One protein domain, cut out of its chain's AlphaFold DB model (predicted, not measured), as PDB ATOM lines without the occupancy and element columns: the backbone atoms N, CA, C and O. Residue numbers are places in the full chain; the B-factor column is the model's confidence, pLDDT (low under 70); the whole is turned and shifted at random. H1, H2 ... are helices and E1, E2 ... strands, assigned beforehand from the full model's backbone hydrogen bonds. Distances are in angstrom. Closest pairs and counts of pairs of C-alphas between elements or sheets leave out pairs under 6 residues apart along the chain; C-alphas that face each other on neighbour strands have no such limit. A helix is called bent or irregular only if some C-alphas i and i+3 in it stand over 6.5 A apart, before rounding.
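Overview. This is residues 45 to 151 of the 250 residues of an uncharacterized protein of Symbiodinium microadriaticum (UniProt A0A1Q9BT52). One long helix, H1, makes the shaft of a rod: two small strand hairpins, E1 with E2 and E3 with E4, sit beside its first turns, and two further helices gather at its other end. There the chain turns tightly and H2 folds back along the last part of H1; it then turns again into H3, which packs on that same part of H1 and runs on past it, so that residues 145 to 151 stick out. The printed part has 107 residues, with four named strands followed by three named helices, in the order E1 E2 E3 E4 H1 H2 H3. Each sheet is an antiparallel pair, E1 - E2 and E3 - E4, and the class is mostly helix. The whole is extended, with a radius of gyration of the C-alphas of 20.8 A and spans of 64 by 29 by 20 A.

Arrangement. E1, residues 45 to 48, and E2, residues 51 to 54, form an antiparallel hairpin, with N 48 and O 51 at 2.9 A and N 46 and O 53 at 3.0 A, within hydrogen-bond range. E3, residues 58 to 60, and E4, residues 67 to 69, form a second hairpin, with N 68 and O 59 at 2.8 A. E2 and E3 meet only through their link. The closest C-alphas of E1 and H1, residues 78 to 111, are those of Phe 48 and Leu 80, 7.3 A apart; those of E4 and H1 are Tyr 67 and Ala 81, 6.2 A apart. With its residues 101 to 109 alone H1 touches H2, residues 113 to 125, closest at the C-alphas of Leu 108 and Phe 116, 5.8 A; this is a helical hairpin at a shallow tilt of 16 degrees, opposite ways. With its residues 97 to 111 alone H1 touches H3, residues 127 to 151, closest at the C-alphas of Tyr 104 and Leu 134, 5.0 A, at a shallow tilt of 31 degrees, the same way. H2 and H3 are close but not clearly touching, their closest C-alphas, those of Val 123 and Val 130, 6.4 A apart. In H1 every O i to N i+4 pair is within hydrogen-bond range; in H2 it is 7 of 9 and in H3 18 of 21.

Along the chain. E1 begins at C-alpha 45, (-122.280, 461.650, -14.138). H1 runs 49.9 A from C-alpha 78, (-108.768, 475.457, -12.388), to C-alpha 111, (-153.971, 467.986, 7.294). H2 measures 19.3 A and is irregular, with C-alphas 114 and 117 7.5 A apart. H3 measures 36.4 A, is irregular, with C-alphas 128 and 131 7.2 A apart, and has a kink of 29 degrees near residue 134. It ends at C-alpha 151, (-160.688, 468.827, 22.622).

Size, cuts and confidence. The two C-alphas farthest apart, those of Asp 50 and Gln 151, are 65.1 A apart. The printed part has no cut and no long link. The mean pLDDT of the printed part is 89.0; residues 45 to 48, 50 to 51 and 147 to 151 are under 70.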
ATOM      1  N   THR A  45    -123.368 461.341 -13.208       64.44
ATOM      2  CA  THR A  45    -122.280 461.650 -14.138       64.44
ATOM      3  C   THR A  45    -122.301 463.130 -14.492       64.44
ATOM      4  O   THR A  45    -123.283 463.625 -15.060       64.44
ATOM      5  N   ILE A  46    -121.210 463.840 -14.211       69.19
ATOM      6  CA  ILE A  46    -121.036 465.229 -14.622       69.19
ATOM      7  C   ILE A  46    -120.071 465.235 -15.810       69.19
ATOM      8  O   ILE A  46    -118.875 464.999 -15.664       69.19
ATOM      9  N   ALA A  47    -120.605 465.472 -17.009       68.19
ATOM     10  CA  ALA A  47    -119.794 465.562 -18.220       68.19
ATOM     11  C   ALA A  47    -119.131 466.944 -18.316       68.19
ATOM     12  O   ALA A  47    -119.819 467.967 -18.424       68.19
ATOM     13  N   PHE A  48    -117.799 466.979 -18.311       66.94
ATOM     14  CA  PHE A  48    -116.999 468.186 -18.506       66.94
ATOM     15  C   PHE A  48    -116.175 468.070 -19.797       66.94
ATOM     16  O   PHE A  48    -114.961 467.907 -19.770       66.94
ATOM     17  N   GLY A  49    -116.834 468.182 -20.954       73.75
ATOM     18  CA  GLY A  49    -116.178 467.936 -22.244       73.75
ATOM     19  C   GLY A  49    -116.037 466.435 -22.501       73.75
ATOM     20  O   GLY A  49    -117.049 465.740 -22.451       73.75
ATOM     21  N   ASP A  50    -114.812 465.968 -22.762       68.31
ATOM     22  CA  ASP A  50    -114.506 464.547 -23.015       68.31
ATOM     23  C   ASP A  50    -114.299 463.736 -21.719       68.31
ATOM     24  O   ASP A  50    -114.327 462.507 -21.750       68.31
ATOM     25  N   ASP A  51    -114.140 464.414 -20.576       64.62
ATOM     26  CA  ASP A  51    -113.968 463.781 -19.269       64.62
ATOM     27  C   ASP A  51    -115.326 463.662 -18.553       64.62
ATOM     28  O   ASP A  51    -115.985 464.657 -18.223       64.62
ATOM     29  N   THR A  52    -115.758 462.426 -18.303       72.88
ATOM     30  CA  THR A  52    -116.886 462.102 -17.421       72.88
ATOM     31  C   THR A  52    -116.363 461.778 -16.032       72.88
ATOM     32  O   THR A  52    -115.672 460.775 -15.861       72.88
ATOM     33  N   VAL A  53    -116.716 462.609 -15.050       72.94
ATOM     34  CA  VAL A  53    -116.367 462.387 -13.640       72.94
ATOM     35  C   VAL A  53    -117.649 462.149 -12.844       72.94
ATOM     36  O   VAL A  53    -118.663 462.826 -13.061       72.94
ATOM     37  N   HIS A  54    -117.613 461.169 -11.947       79.31
ATOM     38  CA  HIS A  54    -118.702 460.876 -11.021       79.31
ATOM     39  C   HIS A  54    -118.562 461.731  -9.760       79.31
ATOM     40  O   HIS A  54    -117.457 461.893  -9.254       79.31
ATOM     41  N   ASP A  55    -119.664 462.281  -9.242       81.00
ATOM     42  CA  ASP A  55    -119.644 463.138  -8.039       81.00
ATOM     43  C   ASP A  55    -119.026 462.417  -6.821       81.00
ATOM     44  O   ASP A  55    -118.265 463.022  -6.068       81.00
ATOM     45  N   GLU A  56    -119.274 461.106  -6.674       83.56
ATOM     46  CA  GLU A  56    -118.693 460.276  -5.604       83.56
ATOM     47  C   GLU A  56    -117.166 460.118  -5.672       83.56
ATOM     48  O   GLU A  56    -116.523 459.869  -4.651       83.56
ATOM     49  N   ASP A  57    -116.577 460.319  -6.847       87.12
ATOM     50  CA  ASP A  57    -115.140 460.199  -7.067       87.12
ATOM     51  C   ASP A  57    -114.397 461.510  -6.790       87.12
ATOM     52  O   ASP A  57    -113.179 461.568  -6.932       87.12
ATOM     53  N   ILE A  58    -115.084 462.582  -6.386       87.44
ATOM     54  CA  ILE A  58    -114.466 463.900  -6.223       87.44
ATOM     55  C   ILE A  58    -114.184 464.163  -4.748       87.44
ATOM     56  O   ILE A  58    -115.085 464.366  -3.937       87.44
ATOM     57  N   GLN A  59    -112.901 464.239  -4.399       89.44
ATOM     58  CA  GLN A  59    -112.462 464.604  -3.057       89.44
ATOM     59  C   GLN A  59    -111.953 466.037  -3.030       89.44
ATOM     60  O   GLN A  59    -111.172 466.457  -3.884       89.44
ATOM     61  N   ARG A  60    -112.356 466.787  -2.004       90.25
ATOM     62  CA  ARG A  60    -111.749 468.079  -1.694       90.25
ATOM     63  C   ARG A  60    -110.607 467.859  -0.715       90.25
ATOM     64  O   ARG A  60    -110.819 467.323   0.367       90.25
ATOM     65  N   ASP A  61    -109.410 468.267  -1.100       89.56
ATOM     66  CA  ASP A  61    -108.247 468.206  -0.229       89.56
ATOM     67  C   ASP A  61    -108.375 469.247   0.892       89.56
ATOM     68  O   ASP A  61    -108.613 470.427   0.637       89.56
ATOM     69  N   GLU A  62    -108.236 468.822   2.148       88.44
ATOM     70  CA  GLU A  62    -108.448 469.698   3.310       88.44
ATOM     71  C   GLU A  62    -107.333 470.736   3.476       88.44
ATOM     72  O   GLU A  62    -107.565 471.819   4.013       88.44
ATOM     73  N   VAL A  63    -106.125 470.414   3.003       87.94
ATOM     74  CA  VAL A  63    -104.936 471.255   3.168       87.94
ATOM     75  C   VAL A  63    -104.882 472.338   2.095       87.94
ATOM     76  O   VAL A  63    -104.727 473.517   2.413       87.94
ATOM     77  N   SER A  64    -105.010 471.956   0.824       85.38
ATOM     78  CA  SER A  64    -104.965 472.896  -0.305       85.38
ATOM     79  C   SER A  64    -106.325 473.521  -0.631       85.38
ATOM     80  O   SER A  64    -106.385 474.592  -1.235       85.38
ATOM     81  N   GLY A  65    -107.426 472.878  -0.234       85.69
ATOM     82  CA  GLY A  65    -108.783 473.265  -0.614       85.69
ATOM     83  C   GLY A  65    -109.149 472.925  -2.062       85.69
ATOM     84  O   GLY A  65    -110.271 473.244  -2.470       85.69
ATOM     85  N   GLU A  66    -108.236 472.306  -2.822       90.25
ATOM     86  CA  GLU A  66    -108.411 471.937  -4.227       90.25
ATOM     87  C   GLU A  66    -109.161 470.607  -4.380       90.25
ATOM     88  O   GLU A  66    -109.156 469.752  -3.495       90.25
ATOM     89  N   TYR A  67    -109.822 470.430  -5.524       90.69
ATOM     90  CA  TYR A  67    -110.515 469.185  -5.853       90.69
ATOM     91  C   TYR A  67    -109.573 468.229  -6.573       90.69
ATOM     92  O   TYR A  67    -108.766 468.651  -7.406       90.69
ATOM     93  N   ARG A  68    -109.692 466.942  -6.269       91.38
ATOM     94  CA  ARG A  68    -108.960 465.865  -6.929       91.38
ATOM     95  C   ARG A  68    -109.884 464.694  -7.226       91.38
ATOM     96  O   ARG A  68    -110.802 464.418  -6.455       91.38
ATOM     97  N   ASP A  69    -109.578 463.985  -8.303       89.31
ATOM     98  CA  ASP A  69    -110.180 462.683  -8.572       89.31
ATOM     99  C   ASP A  69    -109.642 461.675  -7.554       89.31
ATOM    100  O   ASP A  69    -108.431 461.463  -7.468       89.31
ATOM    101  N   ALA A  70    -110.521 461.024  -6.803       86.75
ATOM    102  CA  ALA A  70    -110.207 459.913  -5.917       86.75
ATOM    103  C   ALA A  70    -109.574 458.717  -6.653       86.75
ATOM    104  O   ALA A  70    -108.544 458.238  -6.173       86.75
ATOM    105  N   PRO A  71    -110.091 458.247  -7.814       85.94
ATOM    106  CA  PRO A  71    -109.507 457.088  -8.489       85.94
ATOM    107  C   PRO A  71    -108.164 457.415  -9.148       85.94
ATOM    108  O   PRO A  71    -107.235 456.612  -9.113       85.94
ATOM    109  N   THR A  72    -108.038 458.605  -9.740       87.88
ATOM    110  CA  THR A  72    -106.838 458.989 -10.498       87.88
ATOM    111  C   THR A  72    -105.780 459.666  -9.620       87.88
ATOM    112  O   THR A  72    -104.617 459.757 -10.011       87.88
ATOM    113  N   GLY A  73    -106.171 460.205  -8.462       86.62
ATOM    114  CA  GLY A  73    -105.327 461.029  -7.592       86.62
ATOM    115  C   GLY A  73    -104.908 462.371  -8.208       86.62
ATOM    116  O   GLY A  73    -104.081 463.079  -7.633       86.62
ATOM    117  N   LYS A  74    -105.431 462.726  -9.389       89.62
ATOM    118  CA  LYS A  74    -105.060 463.943 -10.119       89.62
ATOM    119  C   LYS A  74    -105.866 465.132  -9.617       89.62
ATOM    120  O   LYS A  74    -107.077 465.039  -9.434       89.62
ATOM    121  N   PHE A  75    -105.188 466.263  -9.448       89.56
ATOM    122  CA  PHE A  75    -105.842 467.531  -9.143       89.56
ATOM    123  C   PHE A  75    -106.638 468.043 -10.338       89.56
ATOM    124  O   PHE A  75    -106.229 467.912 -11.496       89.56
ATOM    125  N   PHE A  76    -107.763 468.679 -10.038       89.38
ATOM    126  CA  PHE A  76    -108.608 469.305 -11.036       89.38
ATOM    127  C   PHE A  76    -107.888 470.487 -11.663       89.38
ATOM    128  O   PHE A  76    -107.237 471.293 -10.996       89.38
ATOM    129  N   SER A  77    -108.081 470.661 -12.970       90.75
ATOM    130  CA  SER A  77    -107.726 471.934 -13.589       90.75
ATOM    131  C   SER A  77    -108.568 473.062 -12.976       90.75
ATOM    132  O   SER A  77    -109.719 472.857 -12.593       90.75
ATOM    133  N   LYS A  78    -108.041 474.293 -12.941       89.44
ATOM    134  CA  LYS A  78    -108.768 475.457 -12.388       89.44
ATOM    135  C   LYS A  78    -110.166 475.634 -12.992       89.44
ATOM    136  O   LYS A  78    -111.108 475.970 -12.283       89.44
ATOM    137  N   LYS A  79    -110.304 475.391 -14.302       89.44
ATOM    138  CA  LYS A  79    -111.592 475.474 -15.007       89.44
ATOM    139  C   LYS A  79    -112.568 474.407 -14.508       89.44
ATOM    140  O   LYS A  79    -113.717 474.742 -14.233       89.44
ATOM    141  N   LEU A  80    -112.085 473.170 -14.369       88.25
ATOM    142  CA  LEU A  80    -112.858 472.025 -13.889       88.25
ATOM    143  C   LEU A  80    -113.308 472.223 -12.436       88.25
ATOM    144  O   LEU A  80    -114.471 472.005 -12.112       88.25
ATOM    145  N   ALA A  81    -112.417 472.730 -11.581       90.44
ATOM    146  CA  ALA A  81    -112.729 473.062 -10.195       90.44
ATOM    147  C   ALA A  81    -113.859 474.101 -10.100       90.44
ATOM    148  O   ALA A  81    -114.863 473.859  -9.437       90.44
ATOM    149  N   THR A  82    -113.766 475.223 -10.823       90.75
ATOM    150  CA  THR A  82    -114.828 476.246 -10.819       90.75
ATOM    151  C   THR A  82    -116.154 475.712 -11.366       90.75
ATOM    152  O   THR A  82    -117.223 476.031 -10.837       90.75
ATOM    153  N   SER A  83    -116.122 474.903 -12.429       89.38
ATOM    154  CA  SER A  83    -117.345 474.314 -12.977       89.38
ATOM    155  C   SER A  83    -117.978 473.308 -12.020       89.38
ATOM    156  O   SER A  83    -119.206 473.295 -11.898       89.38
ATOM    157  N   TYR A  84    -117.156 472.527 -11.314       90.38
ATOM    158  CA  TYR A  84    -117.596 471.604 -10.276       90.38
ATOM    159  C   TYR A  84    -118.214 472.343  -9.087       90.38
ATOM    160  O   TYR A  84    -119.342 472.042  -8.715       90.38
ATOM    161  N   GLU A  85    -117.579 473.393  -8.563       91.50
ATOM    162  CA  GLU A  85    -118.152 474.202  -7.476       91.50
ATOM    163  C   GLU A  85    -119.505 474.813  -7.848       91.50
ATOM    164  O   GLU A  85    -120.465 474.787  -7.067       91.50
ATOM    165  N   ALA A  86    -119.610 475.346  -9.067       91.69
ATOM    166  CA  ALA A  86    -120.860 475.893  -9.572       91.69
ATOM    167  C   ALA A  86    -121.931 474.801  -9.716       91.69
ATOM    168  O   ALA A  86    -123.109 475.048  -9.442       91.69
ATOM    169  N   PHE A  87    -121.545 473.600 -10.151       91.44
ATOM    170  CA  PHE A  87    -122.425 472.437 -10.192       91.44
ATOM    171  C   PHE A  87    -122.887 472.040  -8.783       91.44
ATOM    172  O   PHE A  87    -124.095 472.026  -8.541       91.44
ATOM    173  N   HIS A  88    -121.955 471.819  -7.858       90.75
ATOM    174  CA  HIS A  88    -122.205 471.378  -6.491       90.75
ATOM    175  C   HIS A  88    -123.129 472.357  -5.759       90.75
ATOM    176  O   HIS A  88    -124.149 471.972  -5.192       90.75
ATOM    177  N   THR A  89    -122.868 473.661  -5.896       92.94
ATOM    178  CA  THR A  89    -123.730 474.712  -5.341       92.94
ATOM    179  C   THR A  89    -125.157 474.627  -5.889       92.94
ATOM    180  O   THR A  89    -126.122 474.676  -5.126       92.94
ATOM    181  N   ARG A  90    -125.329 474.479  -7.211       93.69
ATOM    182  CA  ARG A  90    -126.666 474.329  -7.816       93.69
ATOM    183  C   ARG A  90    -127.353 473.043  -7.366       93.69
ATOM    184  O   ARG A  90    -128.566 473.058  -7.163       93.69
ATOM    185  N   HIS A  91    -126.606 471.951  -7.249       92.44
ATOM    186  CA  HIS A  91    -127.121 470.657  -6.822       92.44
ATOM    187  C   HIS A  91    -127.644 470.733  -5.381       92.44
ATOM    188  O   HIS A  91    -128.819 470.460  -5.142       92.44
ATOM    189  N   LEU A  92    -126.842 471.268  -4.456       93.00
ATOM    190  CA  LEU A  92    -127.258 471.515  -3.075       93.00
ATOM    191  C   LEU A  92    -128.504 472.402  -2.983       93.00
ATOM    192  O   LEU A  92    -129.432 472.089  -2.240       93.00
ATOM    193  N   GLN A  93    -128.571 473.496  -3.747       92.88
ATOM    194  CA  GLN A  93    -129.741 474.383  -3.734       92.88
ATOM    195  C   GLN A  93    -131.020 473.678  -4.209       92.88
ATOM    196  O   GLN A  93    -132.096 473.889  -3.636       92.88
ATOM    197  N   ARG A  94    -130.918 472.823  -5.233       93.19
ATOM    198  CA  ARG A  94    -132.045 472.015  -5.718       93.19
ATOM    199  C   ARG A  94    -132.503 471.018  -4.662       93.19
ATOM    200  O   ARG A  94    -133.695 470.996  -4.367       93.19
ATOM    201  N   ASN A  95    -131.576 470.294  -4.040       94.44
ATOM    202  CA  ASN A  95    -131.895 469.319  -2.992       94.44
ATOM    203  C   ASN A  95    -132.545 470.003  -1.785       94.44
ATOM    204  O   ASN A  95    -133.626 469.612  -1.361       94.44
ATOM    205  N   LEU A  96    -131.991 471.127  -1.319       94.88
ATOM    206  CA  LEU A  96    -132.580 471.918  -0.231       94.88
ATOM    207  C   LEU A  96    -133.996 472.417  -0.543       94.88
ATOM    208  O   LEU A  96    -134.806 472.625   0.366       94.88
ATOM    209  N   THR A  97    -134.288 472.682  -1.814       95.69
ATOM    210  CA  THR A  97    -135.625 473.084  -2.261       95.69
ATOM    211  C   THR A  97    -136.564 471.879  -2.310       95.69
ATOM    212  O   THR A  97    -137.688 471.987  -1.816       95.69
ATOM    213  N   GLY A  98    -136.082 470.733  -2.801       96.25
ATOM    214  CA  GLY A  98    -136.766 469.438  -2.757       96.25
ATOM    215  C   GLY A  98    -137.154 469.035  -1.335       96.25
ATOM    216  O   GLY A  98    -138.333 468.849  -1.054       96.25
ATOM    217  N   ASP A  99    -136.221 469.092  -0.386       97.06
ATOM    218  CA  ASP A  99    -136.484 468.771   1.023       97.06
ATOM    219  C   ASP A  99    -137.598 469.634   1.628       97.06
ATOM    220  O   ASP A  99    -138.401 469.191   2.458       97.06
ATOM    221  N   LYS A 100    -137.633 470.924   1.271       97.19
ATOM    222  CA  LYS A 100    -138.685 471.841   1.727       97.19
ATOM    223  C   LYS A 100    -140.021 471.511   1.064       97.19
ATOM    224  O   LYS A 100    -141.051 471.624   1.734       97.19
ATOM    225  N   ALA A 101    -140.003 471.123  -0.210       97.69
ATOM    226  CA  ALA A 101    -141.181 470.705  -0.958       97.69
ATOM    227  C   ALA A 101    -141.776 469.437  -0.345       97.69
ATOM    228  O   ALA A 101    -142.952 469.443   0.012       97.69
ATOM    229  N   ASP A 102    -140.963 468.419  -0.086       97.44
ATOM    230  CA  ASP A 102    -141.410 467.159   0.510       97.44
ATOM    231  C   ASP A 102    -142.009 467.377   1.899       97.44
ATOM    232  O   ASP A 102    -143.109 466.907   2.201       97.44
ATOM    233  N   LYS A 103    -141.364 468.211   2.729       97.44
ATOM    234  CA  LYS A 103    -141.914 468.619   4.033       97.44
ATOM    235  C   LYS A 103    -143.265 469.322   3.900       97.44
ATOM    236  O   LYS A 103    -144.138 469.135   4.749       97.44
ATOM    237  N   TYR A 104    -143.445 470.160   2.882       97.62
ATOM    238  CA  TYR A 104    -144.710 470.853   2.636       97.62
ATOM    239  C   TYR A 104    -145.803 469.875   2.192       97.62
ATOM    240  O   TYR A 104    -146.886 469.868   2.782       97.62
ATOM    241  N   ILE A 105    -145.492 469.018   1.220       97.19
ATOM    242  CA  ILE A 105    -146.380 467.985   0.688       97.19
ATOM    243  C   ILE A 105    -146.823 467.027   1.803       97.19
ATOM    244  O   ILE A 105    -148.022 466.811   1.960       97.19
ATOM    245  N   HIS A 106    -145.916 466.580   2.677       97.31
ATOM    246  CA  HIS A 106    -146.259 465.737   3.829       97.31
ATOM    247  C   HIS A 106    -147.227 466.422   4.818       97.31
ATOM    248  O   HIS A 106    -148.149 465.796   5.344       97.31
ATOM    249  N   ILE A 107    -147.069 467.731   5.072       96.69
ATOM    250  CA  ILE A 107    -148.020 468.478   5.916       96.69
ATOM    251  C   ILE A 107    -149.390 468.569   5.230       96.69
ATOM    252  O   ILE A 107    -150.419 468.450   5.898       96.69
ATOM    253  N   LEU A 108    -149.433 468.798   3.919       96.19
ATOM    254  CA  LEU A 108    -150.701 468.867   3.200       96.19
ATOM    255  C   LEU A 108    -151.429 467.531   3.170       96.19
ATOM    256  O   LEU A 108    -152.625 467.524   3.437       96.19
ATOM    257  N   ASP A 109    -150.730 466.430   2.921       96.12
ATOM    258  CA  ASP A 109    -151.326 465.093   2.910       96.12
ATOM    259  C   ASP A 109    -152.045 464.800   4.236       96.12
ATOM    260  O   ASP A 109    -153.234 464.483   4.285       96.12
ATOM    261  N   LYS A 110    -151.357 465.076   5.352       95.62
ATOM    262  CA  LYS A 110    -151.872 464.813   6.699       95.62
ATOM    263  C   LYS A 110    -153.033 465.717   7.121       95.62
ATOM    264  O   LYS A 110    -153.911 465.285   7.867       95.62
ATOM    265  N   TYR A 111    -153.027 466.998   6.741       94.25
ATOM    266  CA  TYR A 111    -153.971 467.986   7.294       94.25
ATOM    267  C   TYR A 111    -154.978 468.543   6.284       94.25
ATOM    268  O   TYR A 111    -156.020 469.061   6.701       94.25
ATOM    269  N   LEU A 112    -154.674 468.481   4.989       93.75
ATOM    270  CA  LEU A 112    -155.425 469.086   3.888       93.75
ATOM    271  C   LEU A 112    -155.428 468.182   2.627       93.75
ATOM    272  O   LEU A 112    -155.089 468.654   1.540       93.75
ATOM    273  N   PRO A 113    -155.874 466.913   2.719       94.12
ATOM    274  CA  PRO A 113    -155.776 465.961   1.603       94.12
ATOM    275  C   PRO A 113    -156.554 466.404   0.353       94.12
ATOM    276  O   PRO A 113    -156.178 466.085  -0.767       94.12
ATOM    277  N   ARG A 114    -157.608 467.217   0.519       94.88
ATOM    278  CA  ARG A 114    -158.431 467.722  -0.594       94.88
ATOM    279  C   ARG A 114    -157.664 468.600  -1.588       94.88
ATOM    280  O   ARG A 114    -158.023 468.611  -2.753       94.88
ATOM    281  N   VAL A 115    -156.639 469.328  -1.136       94.94
ATOM    282  CA  VAL A 115    -155.837 470.233  -1.990       94.94
ATOM    283  C   VAL A 115    -154.469 469.641  -2.340       94.94
ATOM    284  O   VAL A 115    -153.644 470.299  -2.967       94.94
ATOM    285  N   PHE A 116    -154.201 468.405  -1.919       95.06
ATOM    286  CA  PHE A 116    -152.887 467.781  -2.032       95.06
ATOM    287  C   PHE A 116    -152.440 467.598  -3.487       95.06
ATOM    288  O   PHE A 116    -151.320 467.971  -3.840       95.06
ATOM    289  N   ALA A 117    -153.321 467.068  -4.341       95.31
ATOM    290  CA  ALA A 117    -153.015 466.830  -5.750       95.31
ATOM    291  C   ALA A 117    -152.664 468.135  -6.486       95.31
ATOM    292  O   ALA A 117    -151.643 468.211  -7.169       95.31
ATOM    293  N   GLU A 118    -153.457 469.188  -6.275       96.31
ATOM    294  CA  GLU A 118    -153.222 470.512  -6.861       96.31
ATOM    295  C   GLU A 118    -151.918 471.135  -6.353       96.31
ATOM    296  O   GLU A 118    -151.136 471.687  -7.128       96.31
ATOM    297  N   ALA A 119    -151.639 471.000  -5.056       96.06
ATOM    298  CA  ALA A 119    -150.430 471.543  -4.459       96.06
ATOM    299  C   ALA A 119    -149.152 470.878  -4.988       96.06
ATOM    300  O   ALA A 119    -148.162 471.576  -5.200       96.06
ATOM    301  N   ARG A 120    -149.159 469.564  -5.261       96.94
ATOM    302  CA  ARG A 120    -148.016 468.877  -5.896       96.94
ATOM    303  C   ARG A 120    -147.701 469.464  -7.269       96.94
ATOM    304  O   ARG A 120    -146.542 469.748  -7.561       96.94
ATOM    305  N   ILE A 121    -148.733 469.693  -8.080       97.25
ATOM    306  CA  ILE A 121    -148.590 470.314  -9.404       97.25
ATOM    307  C   ILE A 121    -148.059 471.746  -9.259       97.25
ATOM    308  O   ILE A 121    -147.157 472.154  -9.990       97.25
ATOM    309  N   TYR A 122    -148.578 472.504  -8.291       97.38
ATOM    310  CA  TYR A 122    -148.145 473.878  -8.045       97.38
ATOM    311  C   TYR A 122    -146.672 473.963  -7.632       97.38
ATOM    312  O   TYR A 122    -145.931 474.782  -8.169       97.38
ATOM    313  N   VAL A 123    -146.231 473.094  -6.721       97.00
ATOM    314  CA  VAL A 123    -144.838 473.022  -6.257       97.00
ATOM    315  C   VAL A 123    -143.888 472.661  -7.395       97.00
ATOM    316  O   VAL A 123    -142.847 473.298  -7.531       97.00
ATOM    317  N   ALA A 124    -144.266 471.705  -8.247       95.50
ATOM    318  CA  ALA A 124    -143.473 471.346  -9.420       95.50
ATOM    319  C   ALA A 124    -143.324 472.522 -10.402       95.50
ATOM    320  O   ALA A 124    -142.280 472.682 -11.029       95.50
ATOM    321  N   ARG A 125    -144.358 473.368 -10.524       97.75
ATOM    322  CA  ARG A 125    -144.354 474.537 -11.414       97.75
ATOM    323  C   ARG A 125    -143.631 475.751 -10.825       97.75
ATOM    324  O   ARG A 125    -143.065 476.537 -11.581       97.75
ATOM    325  N   PHE A 126    -143.671 475.920  -9.505       97.00
ATOM    326  CA  PHE A 126    -143.148 477.092  -8.801       97.00
ATOM    327  C   PHE A 126    -142.284 476.690  -7.590       97.00
ATOM    328  O   PHE A 126    -142.682 476.923  -6.441       97.00
ATOM    329  N   PRO A 127    -141.086 476.119  -7.815       95.06
ATOM    330  CA  PRO A 127    -140.201 475.684  -6.733       95.06
ATOM    331  C   PRO A 127    -139.756 476.844  -5.825       95.06
ATOM    332  O   PRO A 127    -139.605 476.666  -4.618       95.06
ATOM    333  N   ASP A 128    -139.648 478.060  -6.364       96.00
ATOM    334  CA  ASP A 128    -139.220 479.249  -5.612       96.00
ATOM    335  C   ASP A 128    -140.210 479.662  -4.507       96.00
ATOM    336  O   ASP A 128    -139.836 480.320  -3.535       96.00
ATOM    337  N   LEU A 129    -141.482 479.261  -4.626       97.06
ATOM    338  CA  LEU A 129    -142.542 479.600  -3.667       97.06
ATOM    339  C   LEU A 129    -142.665 478.590  -2.519       97.06
ATOM    340  O   LEU A 129    -143.289 478.884  -1.495       97.06
ATOM    341  N   VAL A 130    -142.034 477.423  -2.643       97.06
ATOM    342  CA  VAL A 130    -142.012 476.356  -1.632       97.06
ATOM    343  C   VAL A 130    -141.685 476.842  -0.210       97.06
ATOM    344  O   VAL A 130    -142.418 476.467   0.712       97.06
ATOM    345  N   PRO A 131    -140.647 477.671   0.045       96.44
ATOM    346  CA  PRO A 131    -140.341 478.116   1.407       96.44
ATOM    347  C   PRO A 131    -141.477 478.923   2.052       96.44
ATOM    348  O   PRO A 131    -141.742 478.768   3.249       96.44
ATOM    349  N   GLU A 132    -142.181 479.748   1.273       97.56
ATOM    350  CA  GLU A 132    -143.313 480.536   1.762       97.56
ATOM    351  C   GLU A 132    -144.533 479.644   2.029       97.56
ATOM    352  O   GLU A 132    -145.146 479.720   3.097       97.56
ATOM    353  N   LEU A 133    -144.836 478.727   1.108       96.62
ATOM    354  CA  LEU A 133    -145.915 477.749   1.263       96.62
ATOM    355  C   LEU A 133    -145.710 476.862   2.498       96.62
ATOM    356  O   LEU A 133    -146.637 476.648   3.287       96.62
ATOM    357  N   LEU A 134    -144.477 476.409   2.734       97.12
ATOM    358  CA  LEU A 134    -144.117 475.626   3.913       97.12
ATOM    359  C   LEU A 134    -144.372 476.406   5.212       97.12
ATOM    360  O   LEU A 134    -144.890 475.848   6.185       97.12
ATOM    361  N   ARG A 135    -144.053 477.706   5.240       97.31
ATOM    362  CA  ARG A 135    -144.331 478.585   6.388       97.31
ATOM    363  C   ARG A 135    -145.830 478.652   6.689       97.31
ATOM    364  O   ARG A 135    -146.235 478.557   7.853       97.31
ATOM    365  N   GLN A 136    -146.659 478.761   5.654       96.00
ATOM    366  CA  GLN A 136    -148.117 478.791   5.785       96.00
ATOM    367  C   GLN A 136    -148.681 477.444   6.254       96.00
ATOM    368  O   GLN A 136    -149.467 477.401   7.205       96.00
ATOM    369  N   ALA A 137    -148.224 476.332   5.676       95.06
ATOM    370  CA  ALA A 137    -148.651 474.990   6.070       95.06
ATOM    371  C   ALA A 137    -148.302 474.679   7.535       95.06
ATOM    372  O   ALA A 137    -149.139 474.173   8.287       95.06
ATOM    373  N   LYS A 138    -147.110 475.080   7.999       96.38
ATOM    374  CA  LYS A 138    -146.725 474.977   9.419       96.38
ATOM    375  C   LYS A 138    -147.686 475.739  10.336       96.38
ATOM    376  O   LYS A 138    -148.031 475.251  11.415       96.38
ATOM    377  N   LYS A 139    -148.177 476.908   9.909       95.75
ATOM    378  CA  LYS A 139    -149.181 477.684  10.656       95.75
ATOM    379  C   LYS A 139    -150.521 476.948  10.744       95.75
ATOM    380  O   LYS A 139    -151.138 476.950  11.811       95.75
ATOM    381  N   VAL A 140    -150.954 476.291   9.665       92.38
ATOM    382  CA  VAL A 140    -152.163 475.447   9.657       92.38
ATOM    383  C   VAL A 140    -152.004 474.260  10.606       92.38
ATOM    384  O   VAL A 140    -152.858 474.063  11.474       92.38
ATOM    385  N   ARG A 141    -150.882 473.531  10.518       93.50
ATOM    386  CA  ARG A 141    -150.546 472.420  11.425       93.50
ATOM    387  C   ARG A 141    -150.615 472.854  12.888       93.50
ATOM    388  O   ARG A 141    -151.309 472.218  13.678       93.50
ATOM    389  N   LYS A 142    -149.972 473.975  13.246       93.81
ATOM    390  CA  LYS A 142    -149.975 474.503  14.622       93.81
ATOM    391  C   LYS A 142    -151.391 474.817  15.122       93.81
ATOM    392  O   LYS A 142    -151.725 474.475  16.250       93.81
ATOM    393  N   ARG A 143    -152.237 475.436  14.289       89.44
ATOM    394  CA  ARG A 143    -153.639 475.748  14.638       89.44
ATOM    395  C   ARG A 143    -154.508 474.503  14.817       89.44
ATOM    396  O   ARG A 143    -155.451 474.539  15.602       89.44
ATOM    397  N   ARG A 144    -154.226 473.424  14.083       85.56
ATOM    398  CA  ARG A 144    -154.948 472.153  14.229       85.56
ATOM    399  C   ARG A 144    -154.489 471.369  15.457       85.56
ATOM    400  O   ARG A 144    -155.343 470.890  16.193       85.56
ATOM    401  N   GLY A 145    -153.185 471.336  15.738       82.00
ATOM    402  CA  GLY A 145    -152.644 470.687  16.938       82.00
ATOM    403  C   GLY A 145    -153.182 471.290  18.241       82.00
ATOM    404  O   GLY A 145    -153.605 470.561  19.132       82.00
ATOM    405  N   THR A 146    -153.281 472.621  18.335       74.00
ATOM    406  CA  THR A 146    -153.846 473.272  19.533       74.00
ATOM    407  C   THR A 146    -155.346 473.035  19.708       74.00
ATOM    408  O   THR A 146    -155.831 473.037  20.837       74.00
ATOM    409  N   ARG A 147    -156.100 472.820  18.621       68.00
ATOM    410  CA  ARG A 147    -157.529 472.471  18.696       68.00
ATOM    411  C   ARG A 147    -157.743 471.031  19.150       68.00
ATOM    412  O   ARG A 147    -158.613 470.804  19.980       68.00
ATOM    413  N   GLN A 148    -156.931 470.096  18.657       63.00
ATOM    414  CA  GLN A 148    -156.998 468.694  19.074       63.00
ATOM    415  C   GLN A 148    -156.592 468.519  20.541       63.00
ATOM    416  O   GLN A 148    -157.299 467.844  21.278       63.00
ATOM    417  N   SER A 149    -155.546 469.215  20.999       59.72
ATOM    418  CA  SER A 149    -155.173 469.222  22.420       59.72
ATOM    419  C   SER A 149    -156.307 469.752  23.305       59.72
ATOM    420  O   SER A 149    -156.666 469.094  24.269       59.72
ATOM    421  N   LYS A 150    -156.957 470.870  22.946       58.78
ATOM    422  CA  LYS A 150    -158.081 471.425  23.730       58.78
ATOM    423  C   LYS A 150    -159.351 470.570  23.715       58.78
ATOM    424  O   LYS A 150    -160.128 470.651  24.658       58.78
ATOM    425  N   GLN A 151    -159.581 469.787  22.663       54.59
ATOM    426  CA  GLN A 151    -160.688 468.827  22.622       54.59
ATOM    427  C   GLN A 151    -160.379 467.557  23.424       54.59
ATOM    428  O   GLN A 151    -161.299 466.974  23.983       54.59
TER     429      GLN A 151